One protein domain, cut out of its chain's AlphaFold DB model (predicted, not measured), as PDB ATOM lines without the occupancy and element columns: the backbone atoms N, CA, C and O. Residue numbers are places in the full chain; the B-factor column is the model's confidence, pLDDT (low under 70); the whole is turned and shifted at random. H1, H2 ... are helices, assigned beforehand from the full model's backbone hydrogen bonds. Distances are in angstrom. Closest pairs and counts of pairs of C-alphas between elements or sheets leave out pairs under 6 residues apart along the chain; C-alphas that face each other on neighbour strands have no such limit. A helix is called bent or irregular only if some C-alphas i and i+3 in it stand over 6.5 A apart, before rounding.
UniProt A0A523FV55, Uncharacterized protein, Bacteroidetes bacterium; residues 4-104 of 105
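This is residues 4 to 104 of the 105 residues of an uncharacterized protein of Bacteroidetes bacterium (UniProt A0A523FV55). Four helices, H1 to H4, make a loose cluster in which they cross at large angles, and a long tail leads away from it to a small fifth helix, H5, set off on its own. H3 touches H4 with residues 39 to 43, near its beginning, and H2 with residues 42 to 46, while H1 touches H4 with residues 6 to 9, and residues 91 to 98 stick out free. The printed part has 101 residues with five named helices in the order H1, H2, H3, H4, H5 and no named strand; the class is all helix. The whole is loose, with a radius of gyration of the C-alphas of 16.1 A and spans of 47 by 31 by 28 A, the tail and H5 making the length.

H1, residues 4 to 15, begins with C-alpha 4 at (-22.191, 42.706, 19.201) and is 16.8 A long. After a tight link of one residue comes H2, residues 17 to 31, 21.0 A long. H3, residues 39 to 52, is 20.4 A long and begins with C-alpha 39 at (-38.134, 34.773, 7.835). H4, residues 62 to 75, is 21.5 A long; it is irregular, but only just, with C-alphas 63 and 66 lying 6.9 A apart. H5, residues 94 to 102, is 13.6 A long and ends with C-alpha 102 at (-35.501, 51.085, -15.509).

H4 is the hub, touching three helices. H1 only just touches it, with 3 pairs of C-alphas within 8 A, the closest being Phe 9 and Val 64 at 6.4 A; they are about perpendicular at 74 degrees. H2 and H4 also only just touch, with 3 such pairs, the closest C-alphas being those of Glu 24 and Phe 72 at 7.0 A. H3 touches H4 with residues 39 to 43 alone; the closest C-alphas, of Cys 39 and Ser 65, are 5.7 A apart. H2 and H3 touch at a steep tilt of 60 degrees, opposite ways, with the C-alphas of Phe 23 and Ile 42 closest at 6.4 A. H1 and H3 are apart, and H5 touches no helix. Each O i to N i+4 pair is within hydrogen-bond range in H1, H2 and H3, against 8 of 10 in H4 and 4 of 5 in H5.

The two C-alphas farthest apart, those of Thr 55 and Gly 104, are 49.0 A from each other. The printed part has no cut. The link from H4 to H5 is long, with 18 residues. The mean pLDDT of the printed part is 77.7, and it is under 70 at residues 4 to 5, 52 to 59, 62 and 85 to 104.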
ATOM      1  N   GLU A   4     -21.260  42.517  18.075       65.50
ATOM      2  CA  GLU A   4     -22.191  42.706  19.201       65.50
ATOM      3  C   GLU A   4     -23.584  42.120  18.948       65.50
ATOM      4  O   GLU A   4     -24.105  41.404  19.800       65.50
ATOM      5  N   LYS A   5     -24.157  42.319  17.754       67.50
ATOM      6  CA  LYS A   5     -25.524  41.854  17.456       67.50
ATOM      7  C   LYS A   5     -25.642  40.333  17.414       67.50
ATOM      8  O   LYS A   5     -26.712  39.789  17.669       67.50
ATOM      9  N   GLN A   6     -24.554  39.640  17.078       70.06
ATOM     10  CA  GLN A   6     -24.539  38.182  17.086       70.06
ATOM     11  C   GLN A   6     -24.515  37.636  18.518       70.06
ATOM     12  O   GLN A   6     -25.268  36.717  18.821       70.06
ATOM     13  N   LYS A   7     -23.720  38.238  19.410       75.06
ATOM     14  CA  LYS A   7     -23.709  37.864  20.833       75.06
ATOM     15  C   LYS A   7     -25.052  38.144  21.509       75.06
ATOM     16  O   LYS A   7     -25.544  37.306  22.255       75.06
ATOM     17  N   GLU A   8     -25.676  39.285  21.218       75.12
ATOM     18  CA  GLU A   8     -27.028  39.598  21.707       75.12
ATOM     19  C   GLU A   8     -28.061  38.570  21.233       75.12
ATOM     20  O   GLU A   8     -28.901  38.125  22.014       75.12
ATOM     21  N   PHE A   9     -27.974  38.151  19.967       78.06
ATOM     22  CA  PHE A   9     -28.807  37.081  19.430       78.06
ATOM     23  C   PHE A   9     -28.583  35.752  20.160       78.06
ATOM     24  O   PHE A   9     -29.559  35.089  20.494       78.06
ATOM     25  N   GLU A  10     -27.335  35.363  20.425       79.56
ATOM     26  CA  GLU A  10     -27.012  34.117  21.131       79.56
ATOM     27  C   GLU A  10     -27.589  34.110  22.553       79.56
ATOM     28  O   GLU A  10     -28.228  33.136  22.948       79.56
ATOM     29  N   ILE A  11     -27.456  35.222  23.285       80.88
ATOM     30  CA  ILE A  11     -28.052  35.392  24.621       80.88
ATOM     31  C   ILE A  11     -29.583  35.319  24.540       80.88
ATOM     32  O   ILE A  11     -30.219  34.611  25.321       80.88
ATOM     33  N   TYR A  12     -30.186  36.014  23.574       77.44
ATOM     34  CA  TYR A  12     -31.635  36.007  23.373       77.44
ATOM     35  C   TYR A  12     -32.167  34.614  23.013       77.44
ATOM     36  O   TYR A  12     -33.205  34.197  23.527       77.44
ATOM     37  N   HIS A  13     -31.460  33.897  22.140       82.12
ATOM     38  CA  HIS A  13     -31.801  32.546  21.716       82.12
ATOM     39  C   HIS A  13     -31.678  31.553  22.876       82.12
ATOM     40  O   HIS A  13     -32.592  30.760  23.086       82.12
ATOM     41  N   ALA A  14     -30.613  31.651  23.678       82.06
ATOM     42  CA  ALA A  14     -30.429  30.827  24.869       82.06
ATOM     43  C   ALA A  14     -31.530  31.058  25.917       82.06
ATOM     44  O   ALA A  14     -31.992  30.110  26.544       82.06
ATOM     45  N   ALA A  15     -31.990  32.303  26.079       81.19
ATOM     46  CA  ALA A  15     -33.092  32.633  26.980       81.19
ATOM     47  C   ALA A  15     -34.471  32.190  26.451       81.19
ATOM     48  O   ALA A  15     -35.407  32.046  27.234       81.19
ATOM     49  N   ASN A  16     -34.621  31.983  25.135       78.69
ATOM     50  CA  ASN A  16     -35.908  31.692  24.495       78.69
ATOM     51  C   ASN A  16     -35.808  30.540  23.472       78.69
ATOM     52  O   ASN A  16     -36.082  30.746  22.284       78.69
ATOM     53  N   PRO A  17     -35.449  29.314  23.900       82.69
ATOM     54  CA  PRO A  17     -35.275  28.183  22.983       82.69
ATOM     55  C   PRO A  17     -36.571  27.823  22.236       82.69
ATOM     56  O   PRO A  17     -36.541  27.526  21.042       82.69
ATOM     57  N   HIS A  18     -37.722  27.969  22.898       83.44
ATOM     58  CA  HIS A  18     -39.054  27.708  22.342       83.44
ATOM     59  C   HIS A  18     -39.383  28.558  21.098       83.44
ATOM     60  O   HIS A  18     -40.118  28.108  20.220       83.44
ATOM     61  N   ILE A  19     -38.816  29.767  20.968       84.62
ATOM     62  CA  ILE A  19     -39.005  30.606  19.771       84.62
ATOM     63  C   ILE A  19     -38.364  29.939  18.551       84.62
ATOM     64  O   ILE A  19     -38.937  29.966  17.460       84.62
ATOM     65  N   TYR A  20     -37.189  29.328  18.723       88.00
ATOM     66  CA  TYR A  20     -36.534  28.597  17.640       88.00
ATOM     67  C   TYR A  20     -37.278  27.323  17.276       88.00
ATOM     68  O   TYR A  20     -37.411  27.036  16.094       88.00
ATOM     69  N   GLU A  21     -37.806  26.599  18.258       88.50
ATOM     70  CA  GLU A  21     -38.601  25.394  18.007       88.50
ATOM     71  C   GLU A  21     -39.857  25.713  17.181       88.50
ATOM     72  O   GLU A  21     -40.129  25.051  16.175       88.50
ATOM     73  N   ALA A  22     -40.583  26.777  17.541       88.94
ATOM     74  CA  ALA A  22     -41.729  27.252  16.769       88.94
ATOM     75  C   ALA A  22     -41.315  27.703  15.357       88.94
ATOM     76  O   ALA A  22     -41.945  27.327  14.364       88.94
ATOM     77  N   PHE A  23     -40.215  28.457  15.252       91.44
ATOM     78  CA  PHE A  23     -39.659  28.890  13.969       91.44
ATOM     79  C   PHE A  23     -39.298  27.709  13.070       91.44
ATOM     80  O   PHE A  23     -39.671  27.696  11.900       91.44
ATOM     81  N   GLU A  24     -38.591  26.717  13.603       92.56
ATOM     82  CA  GLU A  24     -38.164  25.524  12.883       92.56
ATOM     83  C   GLU A  24     -39.364  24.725  12.375       92.56
ATOM     84  O   GLU A  24     -39.393  24.347  11.204       92.56
ATOM     85  N   LYS A  25     -40.383  24.529  13.218       92.44
ATOM     86  CA  LYS A  25     -41.606  23.811  12.846       92.44
ATOM     87  C   LYS A  25     -42.307  24.472  11.658       92.44
ATOM     88  O   LYS A  25     -42.585  23.804  10.661       92.44
ATOM     89  N   ILE A  26     -42.535  25.783  11.736       92.25
ATOM     90  CA  ILE A  26     -43.182  26.546  10.661       92.25
ATOM     91  C   ILE A  26     -42.287  26.570   9.414       92.25
ATOM     92  O   ILE A  26     -42.774  26.385   8.302       92.25
ATOM     93  N   ALA A  27     -40.972  26.752   9.570       93.31
ATOM     94  CA  ALA A  27     -40.032  26.771   8.453       93.31
ATOM     95  C   ALA A  27     -40.023  25.443   7.685       93.31
ATOM     96  O   ALA A  27     -40.081  25.457   6.457       93.31
ATOM     97  N   LEU A  28     -40.010  24.305   8.387       93.44
ATOM     98  CA  LEU A  28     -40.086  22.977   7.776       93.44
ATOM     99  C   LEU A  28     -41.421  22.742   7.068       93.44
ATOM    100  O   LEU A  28     -41.449  22.143   5.993       93.44
ATOM    101  N   GLU A  29     -42.530  23.201   7.646       93.56
ATOM    102  CA  GLU A  29     -43.841  23.098   7.003       93.56
ATOM    103  C   GLU A  29     -43.902  23.936   5.722       93.56
ATOM    104  O   GLU A  29     -44.349  23.451   4.679       93.56
ATOM    105  N   MET A  30     -43.385  25.164   5.766       92.62
ATOM    106  CA  MET A  30     -43.361  26.050   4.606       92.62
ATOM    107  C   MET A  30     -42.390  25.572   3.528       92.62
ATOM    108  O   MET A  30     -42.727  25.658   2.349       92.62
ATOM    109  N   ALA A  31     -41.246  24.997   3.899       91.00
ATOM    110  CA  ALA A  31     -40.277  24.443   2.954       91.00
ATOM    111  C   ALA A  31     -40.829  23.254   2.150       91.00
ATOM    112  O   ALA A  31     -40.373  22.991   1.042       91.00
ATOM    113  N   LYS A  32     -41.842  22.549   2.671       90.56
ATOM    114  CA  LYS A  32     -42.556  21.496   1.928       90.56
ATOM    115  C   LYS A  32     -43.563  22.045   0.915       90.56
ATOM    116  O   LYS A  32     -43.978  21.315   0.024       90.56
ATOM    117  N   ARG A  33     -44.008  23.296   1.077       90.38
ATOM    118  CA  ARG A  33     -45.116  23.895   0.304       90.38
ATOM    119  C   ARG A  33     -44.677  25.013  -0.634       90.38
ATOM    120  O   ARG A  33     -45.414  25.361  -1.553       90.38
ATOM    121  N   LYS A  34     -43.536  25.640  -0.362       88.38
ATOM    122  CA  LYS A  34     -43.026  26.809  -1.075       88.38
ATOM    123  C   LYS A  34     -41.542  26.627  -1.352       88.38
ATOM    124  O   LYS A  34     -40.804  26.143  -0.505       88.38
ATOM    125  N   GLU A  35     -41.104  27.108  -2.506       84.75
ATOM    126  CA  GLU A  35     -39.680  27.162  -2.857       84.75
ATOM    127  C   GLU A  35     -38.945  28.278  -2.109       84.75
ATOM    128  O   GLU A  35     -37.743  28.194  -1.868       84.75
ATOM    129  N   ARG A  36     -39.666  29.350  -1.750       85.81
ATOM    130  CA  ARG A  36     -39.116  30.525  -1.069       85.81
ATOM    131  C   ARG A  36     -40.085  31.054  -0.026       85.81
ATOM    132  O   ARG A  36     -41.293  31.096  -0.264       85.81
ATOM    133  N   PHE A  37     -39.556  31.509   1.105       89.75
ATOM    134  CA  PHE A  37     -40.368  32.108   2.160       89.75
ATOM    135  C   PHE A  37     -39.627  33.206   2.927       89.75
ATOM    136  O   PHE A  37     -38.403  33.307   2.885       89.75
ATOM    137  N   SER A  38     -40.363  34.070   3.623       87.81
ATOM    138  CA  SER A  38     -39.776  35.170   4.394       87.81
ATOM    139  C   SER A  38     -39.574  34.759   5.849       87.81
ATOM    140  O   SER A  38     -40.535  34.367   6.511       87.81
ATOM    141  N   CYS A  39     -38.361  34.934   6.392       88.56
ATOM    142  CA  CYS A  39     -38.134  34.773   7.835       88.56
ATOM    143  C   CYS A  39     -39.092  35.653   8.645       88.56
ATOM    144  O   CYS A  39     -39.641  35.206   9.646       88.56
ATOM    145  N   ARG A  40     -39.321  36.897   8.194       86.56
ATOM    146  CA  ARG A  40     -40.211  37.843   8.884       86.56
ATOM    147  C   ARG A  40     -41.647  37.332   8.932       86.56
ATOM    148  O   ARG A  40     -42.302  37.490   9.954       86.56
ATOM    149  N   ALA A  41     -42.113  36.679   7.865       88.94
ATOM    150  CA  ALA A  41     -43.449  36.091   7.841       88.94
ATOM    151  C   ALA A  41     -43.599  34.992   8.905       88.94
ATOM    152  O   ALA A  41     -44.601  34.973   9.610       88.94
ATOM    153  N   ILE A  42     -42.580  34.146   9.093       90.12
ATOM    154  CA  ILE A  42     -42.580  33.142  10.170       90.12
ATOM    155  C   ILE A  42     -42.671  33.818  11.543       90.12
ATOM    156  O   ILE A  42     -43.482  33.418  12.370       90.12
ATOM    157  N   PHE A  43     -41.907  34.889  11.777       87.44
ATOM    158  CA  PHE A  43     -41.983  35.626  13.042       87.44
ATOM    159  C   PHE A  43     -43.332  36.297  13.288       87.44
ATOM    160  O   PHE A  43     -43.762  36.386  14.436       87.44
ATOM    161  N   HIS A  44     -44.016  36.751  12.237       88.06
ATOM    162  CA  HIS A  44     -45.380  37.257  12.366       88.06
ATOM    163  C   HIS A  44     -46.351  36.148  12.791       88.06
ATOM    164  O   HIS A  44     -47.183  36.393  13.660       88.06
ATOM    165  N   ILE A  45     -46.205  34.933  12.247       89.06
ATOM    166  CA  ILE A  45     -47.009  33.768  12.647       89.06
ATOM    167  C   ILE A  45     -46.744  33.416  14.116       89.06
ATOM    168  O   ILE A  45     -47.690  33.354  14.890       89.06
ATOM    169  N   ILE A  46     -45.477  33.298  14.533       86.88
ATOM    170  CA  ILE A  46     -45.116  33.018  15.938       86.88
ATOM    171  C   ILE A  46     -45.696  34.082  16.876       86.88
ATOM    172  O   ILE A  46     -46.233  33.766  17.936       86.88
ATOM    173  N   ARG A  47     -45.614  35.363  16.490       84.06
ATOM    174  CA  ARG A  47     -46.188  36.461  17.273       84.06
ATOM    175  C   ARG A  47     -47.703  36.309  17.399       84.06
ATOM    176  O   ARG A  47     -48.217  36.446  18.503       84.06
ATOM    177  N   TRP A  48     -48.402  36.004  16.309       84.19
ATOM    178  CA  TRP A  48     -49.846  35.781  16.329       84.19
ATOM    179  C   TRP A  48     -50.234  34.573  17.192       84.19
ATOM    180  O   TRP A  48     -51.110  34.697  18.045       84.19
ATOM    181  N   GLU A  49     -49.522  33.451  17.066       82.50
ATOM    182  CA  GLU A  49     -49.730  32.270  17.912       82.50
ATOM    183  C   GLU A  49     -49.515  32.591  19.396       82.50
ATOM    184  O   GLU A  49     -50.338  32.208  20.221       82.50
ATOM    185  N   SER A  50     -48.479  33.370  19.734       77.94
ATOM    186  CA  SER A  50     -48.200  33.779  21.120       77.94
ATOM    187  C   SER A  50     -49.280  34.665  21.740       77.94
ATOM    188  O   SER A  50     -49.523  34.611  22.946       77.94
ATOM    189  N   VAL A  51     -49.932  35.488  20.909       75.81
ATOM    190  CA  VAL A  51     -51.057  36.326  21.331       75.81
ATOM    191  C   VAL A  51     -52.264  35.443  21.637       75.81
ATOM    192  O   VAL A  51     -52.939  35.670  22.636       75.81
ATOM    193  N   ILE A  52     -52.507  34.412  20.824       69.56
ATOM    194  CA  ILE A  52     -53.626  33.479  21.010       69.56
ATOM    195  C   ILE A  52     -53.411  32.557  22.208       69.56
ATOM    196  O   ILE A  52     -54.356  32.295  22.947       69.56
ATOM    197  N   SER A  53     -52.185  32.078  22.431       67.94
ATOM    198  CA  SER A  53     -51.867  31.173  23.542       67.94
ATOM    199  C   SER A  53     -51.826  31.860  24.910       67.94
ATOM    200  O   SER A  53     -51.694  31.177  25.923       67.94
ATOM    201  N   GLY A  54     -51.913  33.194  24.971       61.28
ATOM    202  CA  GLY A  54     -51.915  33.954  26.225       61.28
ATOM    203  C   GLY A  54     -50.583  33.932  26.990       61.28
ATOM    204  O   GLY A  54     -50.504  34.463  28.093       61.28
ATOM    205  N   THR A  55     -49.519  33.364  26.412       60.41
ATOM    206  CA  THR A  55     -48.196  33.178  27.042       60.41
ATOM    207  C   THR A  55     -47.324  34.438  27.068       60.41
ATOM    208  O   THR A  55     -46.157  34.383  27.445       60.41
ATOM    209  N   GLY A  56     -47.889  35.593  26.720       54.19
ATOM    210  CA  GLY A  56     -47.201  36.877  26.764       54.19
ATOM    211  C   GLY A  56     -46.547  37.245  25.435       54.19
ATOM    212  O   GLY A  56     -46.157  36.403  24.630       54.19
ATOM    213  N   GLN A  57     -46.465  38.553  25.193       57.22
ATOM    214  CA  GLN A  57     -45.877  39.103  23.981       57.22
ATOM    215  C   GLN A  57     -44.381  38.789  23.950       57.22
ATOM    216  O   GLN A  57     -43.588  39.480  24.594       57.22
ATOM    217  N   PHE A  58     -43.968  37.775  23.189       63.12
ATOM    218  CA  PHE A  58     -42.548  37.593  22.915       63.12
ATOM    219  C   PHE A  58     -42.036  38.871  22.246       63.12
ATOM    220  O   PHE A  58     -42.465  39.244  21.146       63.12
ATOM    221  N   LYS A  59     -41.123  39.580  22.918       68.62
ATOM    222  CA  LYS A  59     -40.456  40.757  22.355       68.62
ATOM    223  C   LYS A  59     -39.440  40.283  21.317       68.62
ATOM    224  O   LYS A  59     -38.243  40.207  21.577       68.62
ATOM    225  N   ILE A  60     -39.944  39.890  20.151       71.69
ATOM    226  CA  ILE A  60     -39.142  39.489  18.997       71.69
ATOM    227  C   ILE A  60     -38.640  40.763  18.331       71.69
ATOM    228  O   ILE A  60     -39.440  41.568  17.847       71.69
ATOM    229  N   GLN A  61     -37.321  40.943  18.329       70.50
ATOM    230  CA  GLN A  61     -36.667  42.090  17.708       70.50
ATOM    231  C   GLN A  61     -36.537  41.874  16.195       70.50
ATOM    232  O   GLN A  61     -36.114  40.810  15.747       70.50
ATOM    233  N   ASP A  62     -36.821  42.892  15.385       68.75
ATOM    234  CA  ASP A  62     -36.848  42.741  13.919       68.75
ATOM    235  C   ASP A  62     -35.506  42.287  13.324       68.75
ATOM    236  O   ASP A  62     -35.452  41.609  12.294       68.75
ATOM    237  N   HIS A  63     -34.407  42.618  14.002       74.31
ATOM    238  CA  HIS A  63     -33.061  42.289  13.559       74.31
ATOM    239  C   HIS A  63     -32.670  40.822  13.789       74.31
ATOM    240  O   HIS A  63     -31.678  40.389  13.203       74.31
ATOM    241  N   VAL A  64     -33.409  40.046  14.599       78.25
ATOM    242  CA  VAL A  64     -33.070  38.630  14.847       78.25
ATOM    243  C   VAL A  64     -33.471  37.721  13.684       78.25
ATOM    244  O   VAL A  64     -32.852  36.683  13.463       78.25
ATOM    245  N   SER A  65     -34.446  38.145  12.872       80.94
ATOM    246  CA  SER A  65     -34.983  37.379  11.737       80.94
ATOM    247  C   SER A  65     -33.927  36.751  10.806       80.94
ATOM    248  O   SER A  65     -34.012  35.551  10.526       80.94
ATOM    249  N   PRO A  66     -32.919  37.499  10.308       82.12
ATOM    250  CA  PRO A  66     -31.882  36.928   9.449       82.12
ATOM    251  C   PRO A  66     -30.968  35.920  10.161       82.12
ATOM    252  O   PRO A  66     -30.465  35.013   9.499       82.12
ATOM    253  N   TYR A  67     -30.748  36.046  11.474       85.38
ATOM    254  CA  TYR A  67     -29.921  35.100  12.235       85.38
ATOM    255  C   TYR A  67     -30.613  33.745  12.366       85.38
ATOM    256  O   TYR A  67     -29.996  32.718  12.095       85.38
ATOM    257  N   TYR A  68     -31.915  33.749  12.656       88.12
ATOM    258  CA  TYR A  68     -32.736  32.537  12.674       88.12
ATOM    259  C   TYR A  68     -32.765  31.829  11.315       88.12
ATOM    260  O   TYR A  68     -32.596  30.613  11.247       88.12
ATOM    261  N   GLY A  69     -32.885  32.592  10.221       88.25
ATOM    262  CA  GLY A  69     -32.806  32.034   8.869       88.25
ATOM    263  C   GLY A  69     -31.468  31.341   8.590       88.25
ATOM    264  O   GLY A  69     -31.444  30.220   8.090       88.25
ATOM    265  N   ARG A  70     -30.347  31.967   8.975       87.62
ATOM    266  CA  ARG A  70     -29.005  31.368   8.840       87.62
ATOM    267  C   ARG A  70     -28.829  30.130   9.716       87.62
ATOM    268  O   ARG A  70     -28.211  29.166   9.274       87.62
ATOM    269  N   LEU A  71     -29.353  30.148  10.943       88.62
ATOM    270  CA  LEU A  71     -29.299  29.006  11.855       88.62
ATOM    271  C   LEU A  71     -30.071  27.811  11.280       88.62
ATOM    272  O   LEU A  71     -29.575  26.688  11.307       88.62
ATOM    273  N   PHE A  72     -31.239  28.062  10.688       91.12
ATOM    274  CA  PHE A  72     -32.003  27.046   9.968       91.12
ATOM    275  C   PHE A  72     -31.263  26.515   8.737       91.12
ATOM    276  O   PHE A  72     -31.141  25.308   8.605       91.12
ATOM    277  N   GLU A  73     -30.699  27.372   7.878       89.31
ATOM    278  CA  GLU A  73     -29.907  26.918   6.718       89.31
ATOM    279  C   GLU A  73     -28.659  26.115   7.137       89.31
ATOM    280  O   GLU A  73     -28.242  25.205   6.426       89.31
ATOM    281  N   LYS A  74     -28.065  26.424   8.299       90.25
ATOM    282  CA  LYS A  74     -26.945  25.659   8.868       90.25
ATOM    283  C   LYS A  74     -27.387  24.276   9.357       90.25
ATOM    284  O   LYS A  74     -26.642  23.317   9.181       90.25
ATOM    285  N   LYS A  75     -28.571  24.178   9.974       91.06
ATOM    286  CA  LYS A  75     -29.155  22.918  10.465       91.06
ATOM    287  C   LYS A  75     -29.725  22.061   9.329       91.06
ATOM    288  O   LYS A  75     -29.623  20.841   9.377       91.06
ATOM    289  N   PHE A  76     -30.259  22.706   8.292       91.25
ATOM    290  CA  PHE A  76     -30.844  22.082   7.109       91.25
ATOM    291  C   PHE A  76     -30.203  22.613   5.820       91.25
ATOM    292  O   PHE A  76     -30.806  23.430   5.111       91.25
ATOM    293  N   PRO A  77     -28.993  22.135   5.472       89.81
ATOM    294  CA  PRO A  77     -28.293  22.565   4.264       89.81
ATOM    295  C   PRO A  77     -29.091  22.352   2.970       89.81
ATOM    296  O   PRO A  77     -28.879  23.075   1.999       89.81
ATOM    297  N   GLN A  78     -30.035  21.403   2.955       89.50
ATOM    298  CA  GLN A  78     -30.925  21.137   1.820       89.50
ATOM    299  C   GLN A  78     -31.875  22.300   1.493       89.50
ATOM    300  O   GLN A  78     -32.344  22.399   0.365       89.50
ATOM    301  N   TYR A  79     -32.142  23.191   2.452       87.88
ATOM    302  CA  TYR A  79     -33.001  24.365   2.271       87.88
ATOM    303  C   TYR A  79     -32.191  25.659   2.119       87.88
ATOM    304  O   TYR A  79     -32.697  26.759   2.350       87.88
ATOM    305  N   LYS A  80     -30.914  25.561   1.737       85.69
ATOM    306  CA  LYS A  80     -30.066  26.732   1.495       85.69
ATOM    307  C   LYS A  80     -30.682  27.626   0.413       85.69
ATOM    308  O   LYS A  80     -30.899  27.188  -0.711       85.69
ATOM    309  N   GLY A  81     -30.923  28.897   0.738       84.00
ATOM    310  CA  GLY A  81     -31.554  29.850  -0.181       84.00
ATOM    311  C   GLY A  81     -33.085  29.872  -0.130       84.00
ATOM    312  O   GLY A  81     -33.687  30.689  -0.827       84.00
ATOM    313  N   PHE A  82     -33.706  29.054   0.728       87.06
ATOM    314  CA  PHE A  82     -35.151  29.068   0.978       87.06
ATOM    315  C   PHE A  82     -35.631  30.434   1.481       87.06
ATOM    316  O   PHE A  82     -36.683  30.931   1.072       87.06
ATOM    317  N   PHE A  83     -34.847  31.091   2.341       86.50
ATOM    318  CA  PHE A  83     -35.245  32.387   2.869       86.50
ATOM    319  C   PHE A  83     -34.986  33.516   1.876       86.50
ATOM    320  O   PHE A  83     -33.852  33.782   1.465       86.50
ATOM    321  N   GLN A  84     -36.057  34.224   1.514       73.31
ATOM    322  CA  GLN A  84     -35.981  35.380   0.637       73.31
ATOM    323  C   GLN A  84     -35.269  36.523   1.365       73.31
ATOM    324  O   GLN A  84     -35.812  37.199   2.238       73.31
ATOM    325  N   LYS A  85     -34.011  36.735   0.990       62.50
ATOM    326  CA  LYS A  85     -33.238  37.913   1.366       62.50
ATOM    327  C   LYS A  85     -33.796  39.059   0.529       62.50
ATOM    328  O   LYS A  85     -33.521  39.128  -0.666       62.50
ATOM    329  N   VAL A  86     -34.649  39.893   1.120       55.00
ATOM    330  CA  VAL A  86     -35.120  41.113   0.454       55.00
ATOM    331  C   VAL A  86     -33.870  41.914   0.080       55.00
ATOM    332  O   VAL A  86     -33.058  42.211   0.962       55.00
ATOM    333  N   LYS A  87     -33.670  42.199  -1.215       51.16
ATOM    334  CA  LYS A  87     -32.680  43.198  -1.634       51.16
ATOM    335  C   LYS A  87     -33.113  44.505  -0.983       51.16
ATOM    336  O   LYS A  87     -34.274  44.880  -1.101       51.16
ATOM    337  N   ILE A  88     -32.220  45.129  -0.225       52.03
ATOM    338  CA  ILE A  88     -32.504  46.411   0.417       52.03
ATOM    339  C   ILE A  88     -32.786  47.398  -0.717       52.03
ATOM    340  O   ILE A  88     -31.884  47.705  -1.488       52.03
ATOM    341  N   ILE A  89     -34.045  47.812  -0.853       55.88
ATOM    342  CA  ILE A  89     -34.418  48.930  -1.717       55.88
ATOM    343  C   ILE A  89     -33.869  50.178  -1.012       55.88
ATOM    344  O   ILE A  89     -34.008  50.255   0.218       55.88
ATOM    345  N   PRO A  90     -33.192  51.103  -1.708       52.75
ATOM    346  CA  PRO A  90     -32.703  52.313  -1.065       52.75
ATOM    347  C   PRO A  90     -33.888  53.057  -0.435       52.75
ATOM    348  O   PRO A  90     -34.962  53.154  -1.019       52.75
ATOM    349  N   SER A  91     -33.721  53.523   0.803       54.28
ATOM    350  CA  SER A  91     -34.802  54.129   1.594       54.28
ATOM    351  C   SER A  91     -35.155  55.559   1.170       54.28
ATOM    352  O   SER A  91     -35.935  56.214   1.856       54.28
ATOM    353  N   ASP A  92     -34.536  56.065   0.104       57.81
ATOM    354  CA  ASP A  92     -34.810  57.389  -0.439       57.81
ATOM    355  C   ASP A  92     -35.891  57.272  -1.518       57.81
ATOM    356  O   ASP A  92     -35.713  56.558  -2.510       57.81
ATOM    357  N   TYR A  93     -37.008  57.976  -1.310       57.56
ATOM    358  CA  TYR A  93     -38.146  58.015  -2.227       57.56
ATOM    359  C   TYR A  93     -37.746  58.463  -3.637       57.56
ATOM    360  O   TYR A  93     -38.330  57.975  -4.598       57.56
ATOM    361  N   ASN A  94     -36.713  59.300  -3.771       58.44
ATOM    362  CA  ASN A  94     -36.233  59.748  -5.079       58.44
ATOM    363  C   ASN A  94     -35.616  58.605  -5.906       58.44
ATOM    364  O   ASN A  94     -35.661  58.639  -7.126       58.44
ATOM    365  N   SER A  95     -35.095  57.558  -5.257       58.47
ATOM    366  CA  SER A  95     -34.500  56.403  -5.948       58.47
ATOM    367  C   SER A  95     -35.520  55.359  -6.424       58.47
ATOM    368  O   SER A  95     -35.167  54.445  -7.169       58.47
ATOM    369  N   LEU A  96     -36.780  55.455  -5.975       58.28
ATOM    370  CA  LEU A  96     -37.846  54.546  -6.405       58.28
ATOM    371  C   LEU A  96     -38.290  54.864  -7.836       58.28
ATOM    372  O   LEU A  96     -38.512  53.932  -8.606       58.28
ATOM    373  N   ASP A  97     -38.362  56.147  -8.196       61.88
ATOM    374  CA  ASP A  97     -38.731  56.578  -9.548       61.88
ATOM    375  C   ASP A  97     -37.694  56.121 -10.584       61.88
ATOM    376  O   ASP A  97     -38.074  55.611 -11.641       61.88
ATOM    377  N   ASP A  98     -36.403  56.175 -10.250       61.00
ATOM    378  CA  ASP A  98     -35.331  55.641 -11.100       61.00
ATOM    379  C   ASP A  98     -35.453  54.113 -11.271       61.00
ATOM    380  O   ASP A  98     -35.390  53.592 -12.385       61.00
ATOM    381  N   TYR A  99     -35.727  53.380 -10.184       62.81
ATOM    382  CA  TYR A  99     -35.863  51.917 -10.206       62.81
ATOM    383  C   TYR A  99     -37.068  51.418 -11.025       62.81
ATOM    384  O   TYR A  99     -36.964  50.409 -11.723       62.81
ATOM    385  N   TYR A 100     -38.219  52.095 -10.954       64.19
ATOM    386  CA  TYR A 100     -39.395  51.722 -11.752       64.19
ATOM    387  C   TYR A 100     -39.293  52.185 -13.210       64.19
ATOM    388  O   TYR A 100     -39.846  51.522 -14.086       64.19
ATOM    389  N   SER A 101     -38.538  53.254 -13.483       62.41
ATOM    390  CA  SER A 101     -38.255  53.710 -14.849       62.41
ATOM    391  C   SER A 101     -37.346  52.738 -15.610       62.41
ATOM    392  O   SER A 101     -37.542  52.514 -16.803       62.41
ATOM    393  N   GLU A 102     -36.391  52.101 -14.925       61.88
ATOM    394  CA  GLU A 102     -35.501  51.085 -15.509       61.88
ATOM    395  C   GLU A 102     -36.198  49.746 -15.812       61.88
ATOM    396  O   GLU A 102     -35.725  48.982 -16.655       61.88
ATOM    397  N   LEU A 103     -37.318  49.442 -15.144       61.78
ATOM    398  CA  LEU A 103     -38.016  48.160 -15.291       61.78
ATOM    399  C   LEU A 103     -38.995  48.087 -16.469       61.78
ATOM    400  O   LEU A 103     -39.495  46.996 -16.726       61.78
ATOM    401  N   GLY A 104     -39.183  49.185 -17.209       59.59
ATOM    402  CA  GLY A 104     -39.878  49.214 -18.499       59.59
ATOM    403  C   GLY A 104     -41.388  48.947 -18.425       59.59
ATOM    404  O   GLY A 104     -41.836  47.895 -17.972       59.59
TER     405      GLY A 104